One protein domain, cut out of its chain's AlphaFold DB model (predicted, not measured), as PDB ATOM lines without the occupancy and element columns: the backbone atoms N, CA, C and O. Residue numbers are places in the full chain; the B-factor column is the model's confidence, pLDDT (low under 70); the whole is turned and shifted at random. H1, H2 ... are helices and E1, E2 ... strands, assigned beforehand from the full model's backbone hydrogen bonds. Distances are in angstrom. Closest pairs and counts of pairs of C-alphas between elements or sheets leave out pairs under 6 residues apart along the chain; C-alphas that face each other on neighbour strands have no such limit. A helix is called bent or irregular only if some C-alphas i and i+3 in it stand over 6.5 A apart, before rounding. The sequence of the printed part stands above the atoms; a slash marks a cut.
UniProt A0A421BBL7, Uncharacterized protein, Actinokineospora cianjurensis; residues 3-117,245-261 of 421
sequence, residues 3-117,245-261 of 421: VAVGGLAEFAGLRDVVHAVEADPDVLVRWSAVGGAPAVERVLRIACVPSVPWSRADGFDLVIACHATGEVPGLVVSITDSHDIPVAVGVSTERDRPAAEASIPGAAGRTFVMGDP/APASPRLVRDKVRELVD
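AT A GLANCE: This is residues 3 to 117 and 245 to 261 of the 421 residues of an uncharacterized protein of Actinokineospora cianjurensis (UniProt A0A421BBL7). A strongly twisted sheet of six strands runs through the middle, with H1 and H4 packed over one face and H3 over the other, three layers in all. H2 sits out beyond the edge strand E2 and only grazes the sheet. The printed part has 132 residues, with named elements in the order E1 H1 E2 H2 E3 E4 E5 H3 E6 H4, four helices and six strands, a mixed class. The mixed sheet runs E2 E1 E3 E4 E5 E6. The whole is compact and rounded, with a radius of gyration of the C-alphas of 13.9 A and spans of 36 by 32 by 29 A.

HOW THE PARTS SIT: E1, residues 3 to 5, is parallel to E3, residues 62 to 67; N 64 and O 3 are 2.8 A apart, within hydrogen-bond range. H1, residues 11 to 22, is over E3 at a height over the sheet of 7.6 A; the closest C-alphas are those of Leu 14 and Cys 66, 5.6 A apart. E1, H1 and E2, residues 29 to 32, form a strand-helix-strand unit, parallel neighbour strands with a helix between, with a right-handed crossover; N 4 and O 30 are 2.8 A apart. H2, residues 38 to 46, grazes the sheet with residues 40 to 44. E3, E4, residues 76 to 80, and E5, residues 86 to 91, form a meander, each strand the antiparallel neighbour of the one before; N 65 and O 78 are 2.9 A apart, N 79 and O 88 2.8 A. E5, H3, residues 94 to 103, and E6, residues 111 to 113, form a second right-handed unit; N 112 and O 89 are 2.8 A apart. The closest C-alphas of H3 and E6 are those of Glu 94 and Val 113, 6.0 A apart. H4, residues 250 to 259, is over E5, along the strands at 13 degrees on the local plane. H1 touches H4 with residues 17 to 21 alone, at a steep tilt of 66 degrees; the closest C-alphas are those of Val 21 and Arg 253, 5.0 A apart. Every O i to N i+4 pair is within hydrogen-bond range in H2 and H4, but 6 of 8 in H1 and 4 of 6 in H3.

IN THESE COORDINATES: E1 begins at C-alpha 3, (41.473, 14.991, -10.576). H1 and H3 each measure 15.1 A, E3 16.2 A. H3 is only just irregular, with C-alphas 95 and 98 6.9 A apart. H4 ends at C-alpha 259, (31.169, 22.249, -16.219).

THE WHOLE: Residues 118 to 244 are not printed, and C-alphas 117 and 245 are 10.6 A apart across the cut. The link from H2 to E3 is long, 15 residues. Mean pLDDT of the printed part is 81.3, with 23 residues under 70, among them 34 to 40.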
ATOM      1  N   VAL A   3      40.837  16.010 -11.423       78.12
ATOM      2  CA  VAL A   3      41.473  14.991 -10.576       78.12
ATOM      3  C   VAL A   3      40.552  13.781 -10.422       78.12
ATOM      4  O   VAL A   3      39.434  13.908  -9.942       78.12
ATOM      5  N   ALA A   4      41.015  12.599 -10.819       76.62
ATOM      6  CA  ALA A   4      40.304  11.337 -10.646       76.62
ATOM      7  C   ALA A   4      40.714  10.635  -9.349       76.62
ATOM      8  O   ALA A   4      41.906  10.466  -9.069       76.62
ATOM      9  N   VAL A   5      39.715  10.198  -8.585       76.12
ATOM     10  CA  VAL A   5      39.870   9.572  -7.270       76.12
ATOM     11  C   VAL A   5      38.947   8.365  -7.146       76.12
ATOM     12  O   VAL A   5      37.760   8.466  -7.431       76.12
ATOM     13  N   GLY A   6      39.443   7.232  -6.644       63.75
ATOM     14  CA  GLY A   6      38.573   6.104  -6.301       63.75
ATOM     15  C   GLY A   6      39.200   5.117  -5.328       63.75
ATOM     16  O   GLY A   6      40.425   5.069  -5.185       63.75
ATOM     17  N   GLY A   7      38.354   4.324  -4.667       63.22
ATOM     18  CA  GLY A   7      38.770   3.166  -3.885       63.22
ATOM     19  C   GLY A   7      39.133   1.965  -4.764       63.22
ATOM     20  O   GLY A   7      38.874   1.936  -5.966       63.22
ATOM     21  N   LEU A   8      39.723   0.931  -4.156       62.56
ATOM     22  CA  LEU A   8      40.170  -0.280  -4.860       62.56
ATOM     23  C   LEU A   8      39.023  -1.009  -5.584       62.56
ATOM     24  O   LEU A   8      39.196  -1.449  -6.718       62.56
ATOM     25  N   ALA A   9      37.854  -1.113  -4.945       62.44
ATOM     26  CA  ALA A   9      36.679  -1.783  -5.505       62.44
ATOM     27  C   ALA A   9      36.037  -1.001  -6.668       62.44
ATOM     28  O   ALA A   9      35.460  -1.594  -7.575       62.44
ATOM     29  N   GLU A  10      36.171   0.327  -6.667       72.12
ATOM     30  CA  GLU A  10      35.581   1.225  -7.670       72.12
ATOM     31  C   GLU A  10      36.546   1.533  -8.819       72.12
ATOM     32  O   GLU A  10      36.142   2.081  -9.845       72.12
ATOM     33  N   PHE A  11      37.823   1.171  -8.670       73.94
ATOM     34  CA  PHE A  11      38.897   1.581  -9.568       73.94
ATOM     35  C   PHE A  11      38.663   1.165 -11.026       73.94
ATOM     36  O   PHE A  11      38.908   1.951 -11.938       73.94
ATOM     37  N   ALA A  12      38.148  -0.045 -11.266       75.50
ATOM     38  CA  ALA A  12      37.858  -0.510 -12.623       75.50
ATOM     39  C   ALA A  12      36.757   0.327 -13.299       75.50
ATOM     40  O   ALA A  12      36.936   0.758 -14.439       75.50
ATOM     41  N   GLY A  13      35.670   0.614 -12.572       80.38
ATOM     42  CA  GLY A  13      34.589   1.476 -13.053       80.38
ATOM     43  C   GLY A  13      35.064   2.904 -13.298       80.38
ATOM     44  O   GLY A  13      34.803   3.479 -14.352       80.38
ATOM     45  N   LEU A  14      35.867   3.439 -12.375       84.38
ATOM     46  CA  LEU A  14      36.463   4.762 -12.516       84.38
ATOM     47  C   LEU A  14      37.370   4.866 -13.739       84.38
ATOM     48  O   LEU A  14      37.311   5.870 -14.438       84.38
ATOM     49  N   ARG A  15      38.170   3.842 -14.055       85.69
ATOM     50  CA  ARG A  15      38.986   3.835 -15.279       85.69
ATOM     51  C   ARG A  15      38.149   3.868 -16.546       85.69
ATOM     52  O   ARG A  15      38.536   4.550 -17.487       85.69
ATOM     53  N   ASP A  16      37.028   3.156 -16.584       86.12
ATOM     54  CA  ASP A  16      36.153   3.160 -17.758       86.12
ATOM     55  C   ASP A  16      35.452   4.521 -17.930       86.12
ATOM     56  O   ASP A  16      35.328   5.012 -19.051       86.12
ATOM     57  N   VAL A  17      35.071   5.172 -16.824       86.69
ATOM     58  CA  VAL A  17      34.521   6.540 -16.803       86.69
ATOM     59  C   VAL A  17      35.570   7.570 -17.235       86.69
ATOM     60  O   VAL A  17      35.325   8.386 -18.124       86.69
ATOM     61  N   VAL A  18      36.752   7.531 -16.622       88.31
ATOM     62  CA  VAL A  18      37.830   8.504 -16.835       88.31
ATOM     63  C   VAL A  18      38.447   8.368 -18.223       88.31
ATOM     64  O   VAL A  18      38.813   9.384 -18.806       88.31
ATOM     65  N   HIS A  19      38.476   7.166 -18.807       88.12
ATOM     66  CA  HIS A  19      38.961   6.952 -20.174       88.12
ATOM     67  C   HIS A  19      38.281   7.874 -21.194       88.12
ATOM     68  O   HIS A  19      38.926   8.369 -22.117       88.12
ATOM     69  N   ALA A  20      36.986   8.146 -21.008       84.12
ATOM     70  CA  ALA A  20      36.251   9.028 -21.903       84.12
ATOM     71  C   ALA A  20      36.677  10.493 -21.817       84.12
ATOM     72  O   ALA A  20      36.548  11.227 -22.796       84.12
ATOM     73  N   VAL A  21      37.184  10.901 -20.656       87.69
ATOM     74  CA  VAL A  21      37.678  12.251 -20.403       87.69
ATOM     75  C   VAL A  21      39.158  12.370 -20.769       87.69
ATOM     76  O   VAL A  21      39.556  13.369 -21.345       87.69
ATOM     77  N   GLU A  22      39.970  11.340 -20.514       87.88
ATOM     78  CA  GLU A  22      41.393  11.298 -20.893       87.88
ATOM     79  C   GLU A  22      41.621  11.357 -22.407       87.88
ATOM     80  O   GLU A  22      42.667  11.819 -22.857       87.88
ATOM     81  N   ALA A  23      40.656  10.888 -23.201       83.56
ATOM     82  CA  ALA A  23      40.702  10.985 -24.656       83.56
ATOM     83  C   ALA A  23      40.483  12.420 -25.182       83.56
ATOM     84  O   ALA A  23      40.623  12.656 -26.383       83.56
ATOM     85  N   ASP A  24      40.106  13.363 -24.317       87.44
ATOM     86  CA  ASP A  24      39.850  14.753 -24.672       87.44
ATOM     87  C   ASP A  24      41.137  15.599 -24.576       87.44
ATOM     88  O   ASP A  24      41.686  15.755 -23.482       87.44
ATOM     89  N   PRO A  25      41.636  16.179 -25.686       86.31
ATOM     90  CA  PRO A  25      42.882  16.945 -25.678       86.31
ATOM     91  C   PRO A  25      42.800  18.254 -24.877       86.31
ATOM     92  O   PRO A  25      43.842  18.779 -24.485       86.31
ATOM     93  N   ASP A  26      41.595  18.775 -24.625       89.19
ATOM     94  CA  ASP A  26      41.396  20.021 -23.879       89.19
ATOM     95  C   ASP A  26      41.304  19.781 -22.361       89.19
ATOM     96  O   ASP A  26      41.311  20.733 -21.575       89.19
ATOM     97  N   VAL A  27      41.222  18.517 -21.920       86.38
ATOM     98  CA  VAL A  27      41.039  18.157 -20.510       86.38
ATOM     99  C   VAL A  27      42.264  17.422 -19.975       86.38
ATOM    100  O   VAL A  27      42.530  16.265 -20.282       86.38
ATOM    101  N   LEU A  28      42.998  18.079 -19.075       86.50
ATOM    102  CA  LEU A  28      44.087  17.436 -18.346       86.50
ATOM    103  C   LEU A  28      43.548  16.643 -17.150       86.50
ATOM    104  O   LEU A  28      43.092  17.250 -16.176       86.50
ATOM    105  N   VAL A  29      43.685  15.316 -17.193       87.94
ATOM    106  CA  VAL A  29      43.354  14.411 -16.082       87.94
ATOM    107  C   VAL A  29      44.601  14.074 -15.253       87.94
ATOM    108  O   VAL A  29      45.675  13.782 -15.785       87.94
ATOM    109  N   ARG A  30      44.461  14.103 -13.925       86.44
ATOM    110  CA  ARG A  30      45.457  13.626 -12.956       86.44
ATOM    111  C   ARG A  30      44.815  12.624 -12.010       86.44
ATOM    112  O   ARG A  30      43.679  12.811 -11.605       86.44
ATOM    113  N   TRP A  31      45.547  11.590 -11.621       86.81
ATOM    114  CA  TRP A  31      45.043  10.585 -10.688       86.81
ATOM    115  C   TRP A  31      45.543  10.851  -9.273       86.81
ATOM    116  O   TRP A  31      46.689  11.259  -9.088       86.81
ATOM    117  N   SER A  32      44.716  10.595  -8.264       81.62
ATOM    118  CA  SER A  32      45.127  10.692  -6.864       81.62
ATOM    119  C   SER A  32      44.467   9.619  -6.003       81.62
ATOM    120  O   SER A  32      43.329   9.220  -6.238       81.62
ATOM    121  N   ALA A  33      45.188   9.155  -4.983       74.25
ATOM    122  CA  ALA A  33      44.623   8.328  -3.925       74.25
ATOM    123  C   ALA A  33      44.124   9.252  -2.805       74.25
ATOM    124  O   ALA A  33      44.934   9.858  -2.097       74.25
ATOM    125  N   VAL A  34      42.805   9.370  -2.627       67.25
ATOM    126  CA  VAL A  34      42.260  10.160  -1.512       67.25
ATOM    127  C   VAL A  34      42.681   9.553  -0.178       67.25
ATOM    128  O   VAL A  34      42.685   8.335   0.009       67.25
ATOM    129  N   GLY A  35      43.115  10.426   0.734       62.47
ATOM    130  CA  GLY A  35      43.557  10.049   2.078       62.47
ATOM    131  C   GLY A  35      44.839   9.208   2.138       62.47
ATOM    132  O   GLY A  35      45.148   8.685   3.203       62.47
ATOM    133  N   GLY A  36      45.580   9.052   1.031       57.72
ATOM    134  CA  GLY A  36      46.810   8.252   1.005       57.72
ATOM    135  C   GLY A  36      46.571   6.746   1.151       57.72
ATOM    136  O   GLY A  36      47.420   6.045   1.698       57.72
ATOM    137  N   ALA A  37      45.413   6.241   0.704       65.81
ATOM    138  CA  ALA A  37      45.067   4.822   0.766       65.81
ATOM    139  C   ALA A  37      46.151   3.955   0.077       65.81
ATOM    140  O   ALA A  37      46.218   3.930  -1.160       65.81
ATOM    141  N   PRO A  38      46.979   3.188   0.823       67.62
ATOM    142  CA  PRO A  38      48.162   2.530   0.256       67.62
ATOM    143  C   PRO A  38      47.833   1.496  -0.827       67.62
ATOM    144  O   PRO A  38      48.652   1.226  -1.705       67.62
ATOM    145  N   ALA A  39      46.630   0.914  -0.773       65.88
ATOM    146  CA  ALA A  39      46.129  -0.013  -1.781       65.88
ATOM    147  C   ALA A  39      45.846   0.683  -3.124       65.88
ATOM    148  O   ALA A  39      46.228   0.162  -4.167       65.88
ATOM    149  N   VAL A  40      45.254   1.882  -3.103       68.06
ATOM    150  CA  VAL A  40      44.978   2.672  -4.315       68.06
ATOM    151  C   VAL A  40      46.281   3.198  -4.907       68.06
ATOM    152  O   VAL A  40      46.499   3.086  -6.108       68.06
ATOM    153  N   GLU A  41      47.203   3.691  -4.074       72.69
ATOM    154  CA  GLU A  41      48.531   4.095  -4.547       72.69
ATOM    155  C   GLU A  41      49.306   2.941  -5.184       72.69
ATOM    156  O   GLU A  41      49.989   3.127  -6.192       72.69
ATOM    157  N   ARG A  42      49.214   1.743  -4.595       72.81
ATOM    158  CA  ARG A  42      49.816   0.536  -5.159       72.81
ATOM    159  C   ARG A  42      49.232   0.245  -6.538       72.81
ATOM    160  O   ARG A  42      50.008   0.062  -7.467       72.81
ATOM    161  N   VAL A  43      47.909   0.267  -6.680       70.44
ATOM    162  CA  VAL A  43      47.247   0.031  -7.968       70.44
ATOM    163  C   VAL A  43      47.602   1.099  -9.002       70.44
ATOM    164  O   VAL A  43      47.919   0.745 -10.131       70.44
ATOM    165  N   LEU A  44      47.635   2.384  -8.635       75.56
ATOM    166  CA  LEU A  44      48.065   3.458  -9.541       75.56
ATOM    167  C   LEU A  44      49.510   3.253 -10.018       75.56
ATOM    168  O   LEU A  44      49.779   3.365 -11.214       75.56
ATOM    169  N   ARG A  45      50.429   2.894  -9.106       75.44
ATOM    170  CA  ARG A  45      51.823   2.580  -9.456       75.44
ATOM    171  C   ARG A  45      51.924   1.376 -10.390       75.44
ATOM    172  O   ARG A  45      52.652   1.458 -11.372       75.44
ATOM    173  N   ILE A  46      51.216   0.283 -10.099       68.12
ATOM    174  CA  ILE A  46      51.286  -0.937 -10.917       68.12
ATOM    175  C   ILE A  46      50.625  -0.728 -12.284       68.12
ATOM    176  O   ILE A  46      51.160  -1.160 -13.300       68.12
ATOM    177  N   ALA A  47      49.520   0.017 -12.340       68.12
ATOM    178  CA  ALA A  47      48.875   0.404 -13.591       68.12
ATOM    179  C   ALA A  47      49.686   1.438 -14.401       68.12
ATOM    180  O   ALA A  47      49.218   1.878 -15.452       68.12
ATOM    181  N   CYS A  48      50.870   1.842 -13.918       74.31
ATOM    182  CA  CYS A  48      51.722   2.876 -14.505       74.31
ATOM    183  C   CYS A  48      50.976   4.198 -14.748       74.31
ATOM    184  O   CYS A  48      51.294   4.936 -15.680       74.31
ATOM    185  N   VAL A  49      49.982   4.498 -13.910       77.25
ATOM    186  CA  VAL A  49      49.186   5.718 -13.994       77.25
ATOM    187  C   VAL A  49      49.895   6.808 -13.188       77.25
ATOM    188  O   VAL A  49      50.036   6.665 -11.968       77.25
ATOM    189  N   PRO A  50      50.348   7.907 -13.818       77.88
ATOM    190  CA  PRO A  50      50.978   9.002 -13.095       77.88
ATOM    191  C   PRO A  50      50.001   9.606 -12.083       77.88
ATOM    192  O   PRO A  50      48.945  10.122 -12.459       77.88
ATOM    193  N   SER A  51      50.362   9.556 -10.802       81.50
ATOM    194  CA  SER A  51      49.541  10.086  -9.717       81.50
ATOM    195  C   SER A  51      50.170  11.307  -9.054       81.50
ATOM    196  O   SER A  51      51.391  11.469  -9.009       81.50
ATOM    197  N   VAL A  52      49.315  12.186  -8.540       80.50
ATOM    198  CA  VAL A  52      49.697  13.336  -7.720       80.50
ATOM    199  C   VAL A  52      49.246  13.092  -6.277       80.50
ATOM    200  O   VAL A  52      48.112  12.648  -6.066       80.50
ATOM    201  N   PRO A  53      50.093  13.354  -5.262       77.62
ATOM    202  CA  PRO A  53      49.651  13.319  -3.873       77.62
ATOM    203  C   PRO A  53      48.474  14.272  -3.678       77.62
ATOM    204  O   PRO A  53      48.531  15.397  -4.172       77.62
ATOM    205  N   TRP A  54      47.446  13.858  -2.934       74.44
ATOM    206  CA  TRP A  54      46.274  14.703  -2.678       74.44
ATOM    207  C   TRP A  54      46.659  16.060  -2.070       74.44
ATOM    208  O   TRP A  54      46.170  17.097  -2.491       74.44
ATOM    209  N   SER A  55      47.640  16.073  -1.162       73.56
ATOM    210  CA  SER A  55      48.194  17.294  -0.554       73.56
ATOM    211  C   SER A  55      48.928  18.230  -1.521       73.56
ATOM    212  O   SER A  55      49.346  19.310  -1.121       73.56
ATOM    213  N   ARG A  56      49.155  17.793  -2.761       71.00
ATOM    214  CA  ARG A  56      49.755  18.572  -3.852       71.00
ATOM    215  C   ARG A  56      48.811  18.709  -5.041       71.00
ATOM    216  O   ARG A  56      49.226  19.211  -6.084       71.00
ATOM    217  N   ALA A  57      47.571  18.248  -4.907       65.75
ATOM    218  CA  ALA A  57      46.512  18.536  -5.853       65.75
ATOM    219  C   ALA A  57      45.987  19.955  -5.571       65.75
ATOM    220  O   ALA A  57      44.827  20.131  -5.243       65.75
ATOM    221  N   ASP A  58      46.843  20.974  -5.654       63.69
ATOM    222  CA  ASP A  58      46.395  22.367  -5.624       63.69
ATOM    223  C   ASP A  58      45.978  22.788  -7.044       63.69
ATOM    224  O   ASP A  58      46.606  22.393  -8.030       63.69
ATOM    225  N   GLY A  59      44.923  23.603  -7.162       68.75
ATOM    226  CA  GLY A  59      44.523  24.227  -8.430       68.75
ATOM    227  C   GLY A  59      43.795  23.318  -9.429       68.75
ATOM    228  O   GLY A  59      43.887  23.560 -10.632       68.75
ATOM    229  N   PHE A  60      43.103  22.271  -8.969       76.38
ATOM    230  CA  PHE A  60      42.154  21.543  -9.816       76.38
ATOM    231  C   PHE A  60      40.817  22.280  -9.907       76.38
ATOM    232  O   PHE A  60      40.390  22.926  -8.953       76.38
ATOM    233  N   ASP A  61      40.152  22.141 -11.052       78.38
ATOM    234  CA  ASP A  61      38.833  22.734 -11.281       78.38
ATOM    235  C   ASP A  61      37.729  21.791 -10.790       78.38
ATOM    236  O   ASP A  61      36.711  22.233 -10.266       78.38
ATOM    237  N   LEU A  62      37.945  20.479 -10.952       87.31
ATOM    238  CA  LEU A  62      36.972  19.433 -10.653       87.31
ATOM    239  C   LEU A  62      37.653  18.175 -10.099       87.31
ATOM    240  O   LEU A  62      38.794  17.861 -10.460       87.31
ATOM    241  N   VAL A  63      36.917  17.407  -9.298       86.31
ATOM    242  CA  VAL A  63      37.267  16.052  -8.852       86.31
ATOM    243  C   VAL A  63      36.203  15.078  -9.333       86.31
ATOM    244  O   VAL A  63      35.017  15.331  -9.164       86.31
ATOM    245  N   ILE A  64      36.612  13.956  -9.923       88.88
ATOM    246  CA  ILE A  64      35.721  12.864 -10.323       88.88
ATOM    247  C   ILE A  64      35.964  11.638  -9.448       88.88
ATOM    248  O   ILE A  64      37.099  11.178  -9.312       88.88
ATOM    249  N   ALA A  65      34.889  11.094  -8.881       84.75
ATOM    250  CA  ALA A  65      34.931   9.883  -8.076       84.75
ATOM    251  C   ALA A  65      33.799   8.921  -8.435       84.75
ATOM    252  O   ALA A  65      32.696   9.346  -8.775       84.75
ATOM    253  N   CYS A  66      34.087   7.621  -8.370       81.56
ATOM    254  CA  CYS A  66      33.085   6.564  -8.486       81.56
ATOM    255  C   CYS A  66      32.730   6.043  -7.102       81.56
ATOM    256  O   CYS A  66      33.619   5.871  -6.274       81.56
ATOM    257  N   HIS A  67      31.452   5.741  -6.898       75.50
ATOM    258  CA  HIS A  67      30.938   5.245  -5.630       75.50
ATOM    259  C   HIS A  67      30.215   3.921  -5.831       75.50
ATOM    260  O   HIS A  67      29.376   3.792  -6.728       75.50
ATOM    261  N   ALA A  68      30.485   2.969  -4.945       63.84
ATOM    262  CA  ALA A  68      29.655   1.793  -4.732       63.84
ATOM    263  C   ALA A  68      28.951   1.924  -3.372       63.84
ATOM    264  O   ALA A  68      29.285   1.229  -2.417       63.84
ATOM    265  N   THR A  69      27.985   2.842  -3.252       58.31
ATOM    266  CA  THR A  69      27.344   3.141  -1.955       58.31
ATOM    267  C   THR A  69      26.450   2.015  -1.430       58.31
ATOM    268  O   THR A  69      25.963   2.103  -0.308       58.31
ATOM    269  N   GLY A  70      26.177   0.971  -2.225       63.28
ATOM    270  CA  GLY A  70      25.225  -0.104  -1.901       63.28
ATOM    271  C   GLY A  70      23.754   0.343  -1.897       63.28
ATOM    272  O   GLY A  70      22.865  -0.467  -2.141       63.28
ATOM    273  N   GLU A  71      23.500   1.635  -1.681       76.12
ATOM    274  CA  GLU A  71      22.184   2.279  -1.694       76.12
ATOM    275  C   GLU A  71      21.673   2.548  -3.116       76.12
ATOM    276  O   GLU A  71      20.468   2.500  -3.369       76.12
ATOM    277  N   VAL A  72      22.588   2.787  -4.061       79.00
ATOM    278  CA  VAL A  72      22.271   2.912  -5.486       79.00
ATOM    279  C   VAL A  72      22.713   1.634  -6.204       79.00
ATOM    280  O   VAL A  72      23.889   1.280  -6.134       79.00
ATOM    281  N   PRO A  73      21.811   0.922  -6.912       70.38
ATOM    282  CA  PRO A  73      22.161  -0.352  -7.536       70.38
ATOM    283  C   PRO A  73      23.229  -0.247  -8.633       70.38
ATOM    284  O   PRO A  73      23.924  -1.228  -8.908       70.38
ATOM    285  N   GLY A  74      23.255   0.878  -9.358       76.25
ATOM    286  CA  GLY A  74      24.133   1.133 -10.506       76.25
ATOM    287  C   GLY A  74      25.429   1.857 -10.155       76.25
ATOM    288  O   GLY A  74      25.659   2.233  -9.010       76.25
ATOM    289  N   LEU A  75      26.266   2.073 -11.171       82.38
ATOM    290  CA  LEU A  75      27.457   2.906 -11.048       82.38
ATOM    291  C   LEU A  75      27.037   4.359 -10.798       82.38
ATOM    292  O   LEU A  75      26.256   4.926 -11.569       82.38
ATOM    293  N   VAL A  76      27.595   4.961  -9.749       87.31
ATOM    294  CA  VAL A  76      27.409   6.378  -9.439       87.31
ATOM    295  C   VAL A  76      28.736   7.103  -9.556       87.31
ATOM    296  O   VAL A  76      29.747   6.659  -9.015       87.31
ATOM    297  N   VAL A  77      28.724   8.234 -10.253       89.06
ATOM    298  CA  VAL A  77      29.879   9.115 -10.418       89.06
ATOM    299  C   VAL A  77      29.542  10.469  -9.824       89.06
ATOM    300  O   VAL A  77      28.566  11.087 -10.235       89.06
ATOM    301  N   SER A  78      30.351  10.966  -8.895       89.94
ATOM    302  CA  SER A  78      30.275  12.360  -8.460       89.94
ATOM    303  C   SER A  78      31.350  13.179  -9.153       89.94
ATOM    304  O   SER A  78      32.507  12.760  -9.217       89.94
ATOM    305  N   ILE A  79      30.976  14.369  -9.603       91.50
ATOM    306  CA  ILE A  79      31.903  15.423  -9.987       91.50
ATOM    307  C   ILE A  79      31.751  16.533  -8.948       91.50
ATOM    308  O   ILE A  79      30.656  17.083  -8.805       91.50
ATOM    309  N   THR A  80      32.811  16.826  -8.203       88.75
ATOM    310  CA  THR A  80      32.845  17.857  -7.159       88.75
ATOM    311  C   THR A  80      33.772  19.004  -7.549       88.75
ATOM    312  O   THR A  80      34.640  18.848  -8.409       88.75
ATOM    313  N   ASP A  81      33.562  20.175  -6.952       86.12
ATOM    314  CA  ASP A  81      34.491  21.303  -7.053       86.12
ATOM    315  C   ASP A  81      35.661  21.168  -6.051       86.12
ATOM    316  O   ASP A  81      35.800  20.172  -5.337       86.12
ATOM    317  N   SER A  82      36.505  22.199  -5.958       78.06
ATOM    318  CA  SER A  82      37.623  22.256  -5.002       78.06
ATOM    319  C   SER A  82      37.225  22.251  -3.524       78.06
ATOM    320  O   SER A  82      38.096  22.119  -2.666       78.06
ATOM    321  N   HIS A  83      35.939  22.406  -3.210       78.88
ATOM    322  CA  HIS A  83      35.402  22.416  -1.850       78.88
ATOM    323  C   HIS A  83      34.649  21.126  -1.513       78.88
ATOM    324  O   HIS A  83      33.963  21.080  -0.493       78.88
ATOM    325  N   ASP A  84      34.780  20.095  -2.354       78.88
ATOM    326  CA  ASP A  84      34.093  18.810  -2.218       78.88
ATOM    327  C   ASP A  84      32.559  18.926  -2.310       78.88
ATOM    328  O   ASP A  84      31.806  18.120  -1.764       78.88
ATOM    329  N   ILE A  85      32.064  19.947  -3.021       84.12
ATOM    330  CA  ILE A  85      30.633  20.138  -3.257       84.12
ATOM    331  C   ILE A  85      30.265  19.470  -4.586       84.12
ATOM    332  O   ILE A  85      30.823  19.845  -5.620       84.12
ATOM    333  N   PRO A  86      29.301  18.528  -4.619       89.31
ATOM    334  CA  PRO A  86      28.847  17.930  -5.872       89.31
ATOM    335  C   PRO A  86      28.267  18.978  -6.823       89.31
ATOM    336  O   PRO A  86      27.253  19.614  -6.525       89.31
ATOM    337  N   VAL A  87      28.897  19.125  -7.988       94.06
ATOM    338  CA  VAL A  87      28.436  19.976  -9.093       94.06
ATOM    339  C   VAL A  87      27.699  19.173 -10.164       94.06
ATOM    340  O   VAL A  87      26.828  19.714 -10.843       94.06
ATOM    341  N   ALA A  88      27.969  17.869 -10.269       95.00
ATOM    342  CA  ALA A  88      27.175  16.929 -11.054       95.00
ATOM    343  C   ALA A  88      27.253  15.512 -10.477       95.00
ATOM    344  O   ALA A  88      28.276  15.111  -9.924       95.00
ATOM    345  N   VAL A  89      26.182  14.734 -10.641       93.12
ATOM    346  CA  VAL A  89      26.132  13.323 -10.231       93.12
ATOM    347  C   VAL A  89      25.605  12.464 -11.378       93.12
ATOM    348  O   VAL A  89      24.443  12.556 -11.761       93.12
ATOM    349  N   GLY A  90      26.467  11.631 -11.947       91.50
ATOM    350  CA  GLY A  90      26.118  10.689 -13.001       91.50
ATOM    351  C   GLY A  90      25.573   9.385 -12.423       91.50
ATOM    352  O   GLY A  90      26.180   8.808 -11.522       91.50
ATOM    353  N   VAL A  91      24.449   8.906 -12.953       90.44
ATOM    354  CA  VAL A  91      23.850   7.610 -12.596       90.44
ATOM    355  C   VAL A  91      23.628   6.736 -13.826       90.44
ATOM    356  O   VAL A  91      23.462   7.238 -14.942       90.44
ATOM    357  N   SER A  92      23.586   5.416 -13.633       86.88
ATOM    358  CA  SER A  92      23.403   4.481 -14.748       86.88
ATOM    359  C   SER A  92      22.039   4.575 -15.419       86.88
ATOM    360  O   SER A  92      21.949   4.462 -16.639       86.88
ATOM    361  N   THR A  93      20.971   4.773 -14.652       87.12
ATOM    362  CA  THR A  93      19.604   4.790 -15.182       87.12
ATOM    363  C   THR A  93      18.766   5.888 -14.546       87.12
ATOM    364  O   THR A  93      19.048   6.346 -13.444       87.12
ATOM    365  N   GLU A  94      17.670   6.265 -15.206       89.12
ATOM    366  CA  GLU A  94      16.709   7.222 -14.641       89.12
ATOM    367  C   GLU A  94      16.086   6.705 -13.329       89.12
ATOM    368  O   GLU A  94      15.752   7.485 -12.442       89.12
ATOM    369  N   ARG A  95      15.999   5.378 -13.156       88.19
ATOM    370  CA  ARG A  95      15.520   4.747 -11.918       88.19
ATOM    371  C   ARG A  95      16.484   4.936 -10.746       88.19
ATOM    372  O   ARG A  95      16.036   4.957  -9.604       88.19
ATOM    373  N   ASP A  96      17.779   5.067 -11.018       88.81
ATOM    374  CA  ASP A  96      18.811   5.241  -9.992       88.81
ATOM    375  C   ASP A  96      18.851   6.684  -9.457       88.81
ATOM    376  O   ASP A  96      19.386   6.931  -8.376       88.81
ATOM    377  N   ARG A  97      18.253   7.639 -10.186       90.81
ATOM    378  CA  ARG A  97      18.288   9.068  -9.859       90.81
ATOM    379  C   ARG A  97      17.745   9.388  -8.460       90.81
ATOM    380  O   ARG A  97      18.483  10.019  -7.706       90.81
ATOM    381  N   PRO A  98      16.526   8.971  -8.059       91.75
ATOM    382  CA  PRO A  98      15.978   9.376  -6.763       91.75
ATOM    383  C   PRO A  98      16.790   8.828  -5.586       91.75
ATOM    384  O   PRO A  98      16.937   9.508  -4.576       91.75
ATOM    385  N   ALA A  99      17.339   7.617  -5.729       90.31
ATOM    386  CA  ALA A  99      18.214   7.027  -4.722       90.31
ATOM    387  C   ALA A  99      19.514   7.835  -4.595       90.31
ATOM    388  O   ALA A  99      19.884   8.220  -3.494       90.31
ATOM    389  N   ALA A 100      20.151   8.191  -5.715       89.69
ATOM    390  CA  ALA A 100      21.353   9.022  -5.691       89.69
ATOM    391  C   ALA A 100      21.108  10.414  -5.079       89.69
ATOM    392  O   ALA A 100      21.930  10.884  -4.297       89.69
ATOM    393  N   GLU A 101      19.980  11.064  -5.389       92.00
ATOM    394  CA  GLU A 101      19.627  12.370  -4.806       92.00
ATOM    395  C   GLU A 101      19.346  12.308  -3.304       92.00
ATOM    396  O   GLU A 101      19.618  13.276  -2.597       92.00
ATOM    397  N   ALA A 102      18.813  11.185  -2.819       90.56
ATOM    398  CA  ALA A 102      18.581  10.961  -1.398       90.56
ATOM    399  C   ALA A 102      19.881  10.648  -0.637       90.56
ATOM    400  O   ALA A 102      20.056  11.117   0.486       90.56
ATOM    401  N   SER A 103      20.782   9.874  -1.248       88.12
ATOM    402  CA  SER A 103      22.008   9.371  -0.617       88.12
ATOM    403  C   SER A 103      23.181  10.352  -0.652       88.12
ATOM    404  O   SER A 103      24.047  10.299   0.219       88.12
ATOM    405  N   ILE A 104      23.249  11.238  -1.653       87.25
ATOM    406  CA  ILE A 104      24.403  12.124  -1.868       87.25
ATOM    407  C   ILE A 104      24.026  13.573  -1.522       87.25
ATOM    408  O   ILE A 104      23.235  14.197  -2.242       87.25
ATOM    409  N   PRO A 105      24.614  14.162  -0.461       88.06
ATOM    410  CA  PRO A 105      24.369  15.554  -0.101       88.06
ATOM    411  C   PRO A 105      24.640  16.512  -1.266       88.06
ATOM    412  O   PRO A 105      25.725  16.534  -1.838       88.06
ATOM    413  N   GLY A 106      23.647  17.329  -1.623       87.75
ATOM    414  CA  GLY A 106      23.776  18.308  -2.708       87.75
ATOM    415  C   GLY A 106      23.612  17.747  -4.126       87.75
ATOM    416  O   GLY A 106      23.798  18.500  -5.080       87.75
ATOM    417  N   ALA A 107      23.238  16.474  -4.293       90.62
ATOM    418  CA  ALA A 107      22.980  15.884  -5.609       90.62
ATOM    419  C   ALA A 107      21.625  16.285  -6.219       90.62
ATOM    420  O   ALA A 107      21.475  16.235  -7.440       90.62
ATOM    421  N   ALA A 108      20.652  16.693  -5.396       93.06
ATOM    422  CA  ALA A 108      19.309  17.059  -5.846       93.06
ATOM    423  C   ALA A 108      19.339  18.112  -6.970       93.06
ATOM    424  O   ALA A 108      19.889  19.202  -6.801       93.06
ATOM    425  N   GLY A 109      18.764  17.776  -8.129       91.50
ATOM    426  CA  GLY A 109      18.746  18.644  -9.313       91.50
ATOM    427  C   GLY A 109      20.081  18.747 -10.068       91.50
ATOM    428  O   GLY A 109      20.147  19.427 -11.089       91.50
ATOM    429  N   ARG A 110      21.133  18.064  -9.603       94.75
ATOM    430  CA  ARG A 110      22.457  17.971 -10.251       94.75
ATOM    431  C   ARG A 110      22.738  16.580 -10.814       94.75
ATOM    432  O   ARG A 110      23.835  16.309 -11.308       94.75
ATOM    433  N   THR A 111      21.760  15.687 -10.737       94.12
ATOM    434  CA  THR A 111      21.865  14.335 -11.270       94.12
ATOM    435  C   THR A 111      21.678  14.301 -12.787       94.12
ATOM    436  O   THR A 111      20.909  15.075 -13.361       94.12
ATOM    437  N   PHE A 112      22.344  13.375 -13.468       92.75
ATOM    438  CA  PHE A 112      22.130  13.103 -14.887       92.75
ATOM    439  C   PHE A 112      22.335  11.618 -15.195       92.75
ATOM    440  O   PHE A 112      23.082  10.925 -14.508       92.75
ATOM    441  N   VAL A 113      21.660  11.116 -16.231       91.19
ATOM    442  CA  VAL A 113      21.779   9.712 -16.643       91.19
ATOM    443  C   VAL A 113      22.926   9.580 -17.632       91.19
ATOM    444  O   VAL A 113      22.852  10.087 -18.749       91.19
ATOM    445  N   MET A 114      23.981   8.889 -17.211       89.06
ATOM    446  CA  MET A 114      25.209   8.691 -17.984       89.06
ATOM    447  C   MET A 114      25.380   7.260 -18.497       89.06
ATOM    448  O   MET A 114      26.362   6.983 -19.180       89.06
ATOM    449  N   GLY A 115      24.472   6.343 -18.146       88.06
ATOM    450  CA  GLY A 115      24.652   4.918 -18.411       88.06
ATOM    451  C   GLY A 115      25.762   4.287 -17.580       88.06
ATOM    452  O   GLY A 115      26.152   4.774 -16.522       88.06
ATOM    453  N   ASP A 116      26.263   3.163 -18.071       86.62
ATOM    454  CA  ASP A 116      27.315   2.403 -17.416       86.62
ATOM    455  C   ASP A 116      28.439   2.145 -18.436       86.62
ATOM    456  O   ASP A 116      28.317   1.245 -19.276       86.62
ATOM    457  N   PRO A 117      29.506   2.972 -18.430       86.12
ATOM    458  CA  PRO A 117      30.647   2.812 -19.333       86.12
ATOM    459  C   PRO A 117      31.337   1.451 -19.198       86.12
ATOM    460  O   PRO A 117      31.834   0.909 -20.188       86.12
ATOM    461  N   ALA A 245      20.163  -0.057 -21.383       66.25
ATOM    462  CA  ALA A 245      20.938   0.240 -22.576       66.25
ATOM    463  C   ALA A 245      22.223   0.975 -22.158       66.25
ATOM    464  O   ALA A 245      22.145   1.926 -21.374       66.25
ATOM    465  N   PRO A 246      23.398   0.539 -22.633       63.94
ATOM    466  CA  PRO A 246      24.629   1.235 -22.316       63.94
ATOM    467  C   PRO A 246      24.519   2.637 -22.889       63.94
ATOM    468  O   PRO A 246      24.248   2.808 -24.081       63.94
ATOM    469  N   ALA A 247      24.691   3.641 -22.038       65.31
ATOM    470  CA  ALA A 247      24.834   4.988 -22.545       65.31
ATOM    471  C   ALA A 247      26.288   5.225 -22.961       65.31
ATOM    472  O   ALA A 247      27.194   4.447 -22.656       65.31
ATOM    473  N   SER A 248      26.486   6.272 -23.753       72.56
ATOM    474  CA  SER A 248      27.788   6.545 -24.338       72.56
ATOM    475  C   SER A 248      28.749   7.055 -23.260       72.56
ATOM    476  O   SER A 248      28.389   8.012 -22.568       72.56
ATOM    477  N   PRO A 249      29.991   6.535 -23.179       69.44
ATOM    478  CA  PRO A 249      31.054   7.137 -22.367       69.44
ATOM    479  C   PRO A 249      31.225   8.644 -22.638       69.44
ATOM    480  O   PRO A 249      31.640   9.408 -21.769       69.44
ATOM    481  N   ARG A 250      30.804   9.098 -23.828       81.25
ATOM    482  CA  ARG A 250      30.733  10.502 -24.232       81.25
ATOM    483  C   ARG A 250      29.939  11.395 -23.273       81.25
ATOM    484  O   ARG A 250      30.317  12.543 -23.103       81.25
ATOM    485  N   LEU A 251      28.891  10.890 -22.615       87.69
ATOM    486  CA  LEU A 251      28.026  11.708 -21.751       87.69
ATOM    487  C   LEU A 251      28.766  12.280 -20.537       87.69
ATOM    488  O   LEU A 251      28.504  13.411 -20.141       87.69
ATOM    489  N   VAL A 252      29.711  11.526 -19.970       88.06
ATOM    490  CA  VAL A 252      30.538  12.022 -18.860       88.06
ATOM    491  C   VAL A 252      31.482  13.113 -19.354       88.06
ATOM    492  O   VAL A 252      31.563  14.172 -18.742       88.06
ATOM    493  N   ARG A 253      32.153  12.887 -20.489       89.75
ATOM    494  CA  ARG A 253      33.037  13.883 -21.110       89.75
ATOM    495  C   ARG A 253      32.282  15.164 -21.457       89.75
ATOM    496  O   ARG A 253      32.738  16.246 -21.111       89.75
ATOM    497  N   ASP A 254      31.123  15.042 -22.098       91.38
ATOM    498  CA  ASP A 254      30.296  16.183 -22.491       91.38
ATOM    499  C   ASP A 254      29.851  16.976 -21.247       91.38
ATOM    500  O   ASP A 254      29.906  18.205 -21.257       91.38
ATOM    501  N   LYS A 255      29.525  16.290 -20.137       93.06
ATOM    502  CA  LYS A 255      29.217  16.953 -18.864       93.06
ATOM    503  C   LYS A 255      30.428  17.646 -18.240       93.06
ATOM    504  O   LYS A 255      30.287  18.747 -17.721       93.06
ATOM    505  N   VAL A 256      31.617  17.042 -18.292       91.38
ATOM    506  CA  VAL A 256      32.852  17.694 -17.823       91.38
ATOM    507  C   VAL A 256      33.120  18.961 -18.631       91.38
ATOM    508  O   VAL A 256      33.358  20.000 -18.027       91.38
ATOM    509  N   ARG A 257      33.017  18.906 -19.966       92.44
ATOM    510  CA  ARG A 257      33.198  20.081 -20.836       92.44
ATOM    511  C   ARG A 257      32.198  21.188 -20.513       92.44
ATOM    512  O   ARG A 257      32.609  22.336 -20.417       92.44
ATOM    513  N   GLU A 258      30.929  20.844 -20.289       93.94
ATOM    514  CA  GLU A 258      29.899  21.791 -19.836       93.94
ATOM    515  C   GLU A 258      30.297  22.479 -18.521       93.94
ATOM    516  O   GLU A 258      30.190  23.693 -18.413       93.94
ATOM    517  N   LEU A 259      30.791  21.721 -17.536       92.75
ATOM    518  CA  LEU A 259      31.169  22.249 -16.219       92.75
ATOM    519  C   LEU A 259      32.413  23.149 -16.240       92.75
ATOM    520  O   LEU A 259      32.597  23.929 -15.309       92.75
ATOM    521  N   VAL A 260      33.268  23.029 -17.261       90.06
ATOM    522  CA  VAL A 260      34.469  23.866 -17.439       90.06
ATOM    523  C   VAL A 260      34.347  24.850 -18.609       90.06
ATOM    524  O   VAL A 260      35.361  25.330 -19.115       90.06
ATOM    525  N   ASP A 261      33.122  25.129 -19.062       92.06
ATOM    526  CA  ASP A 261      32.808  26.079 -20.139       92.06
ATOM    527  C   ASP A 261      33.545  25.809 -21.473       92.06
ATOM    528  O   ASP A 261      33.866  26.724 -22.238       92.06
TER     529      ASP A 261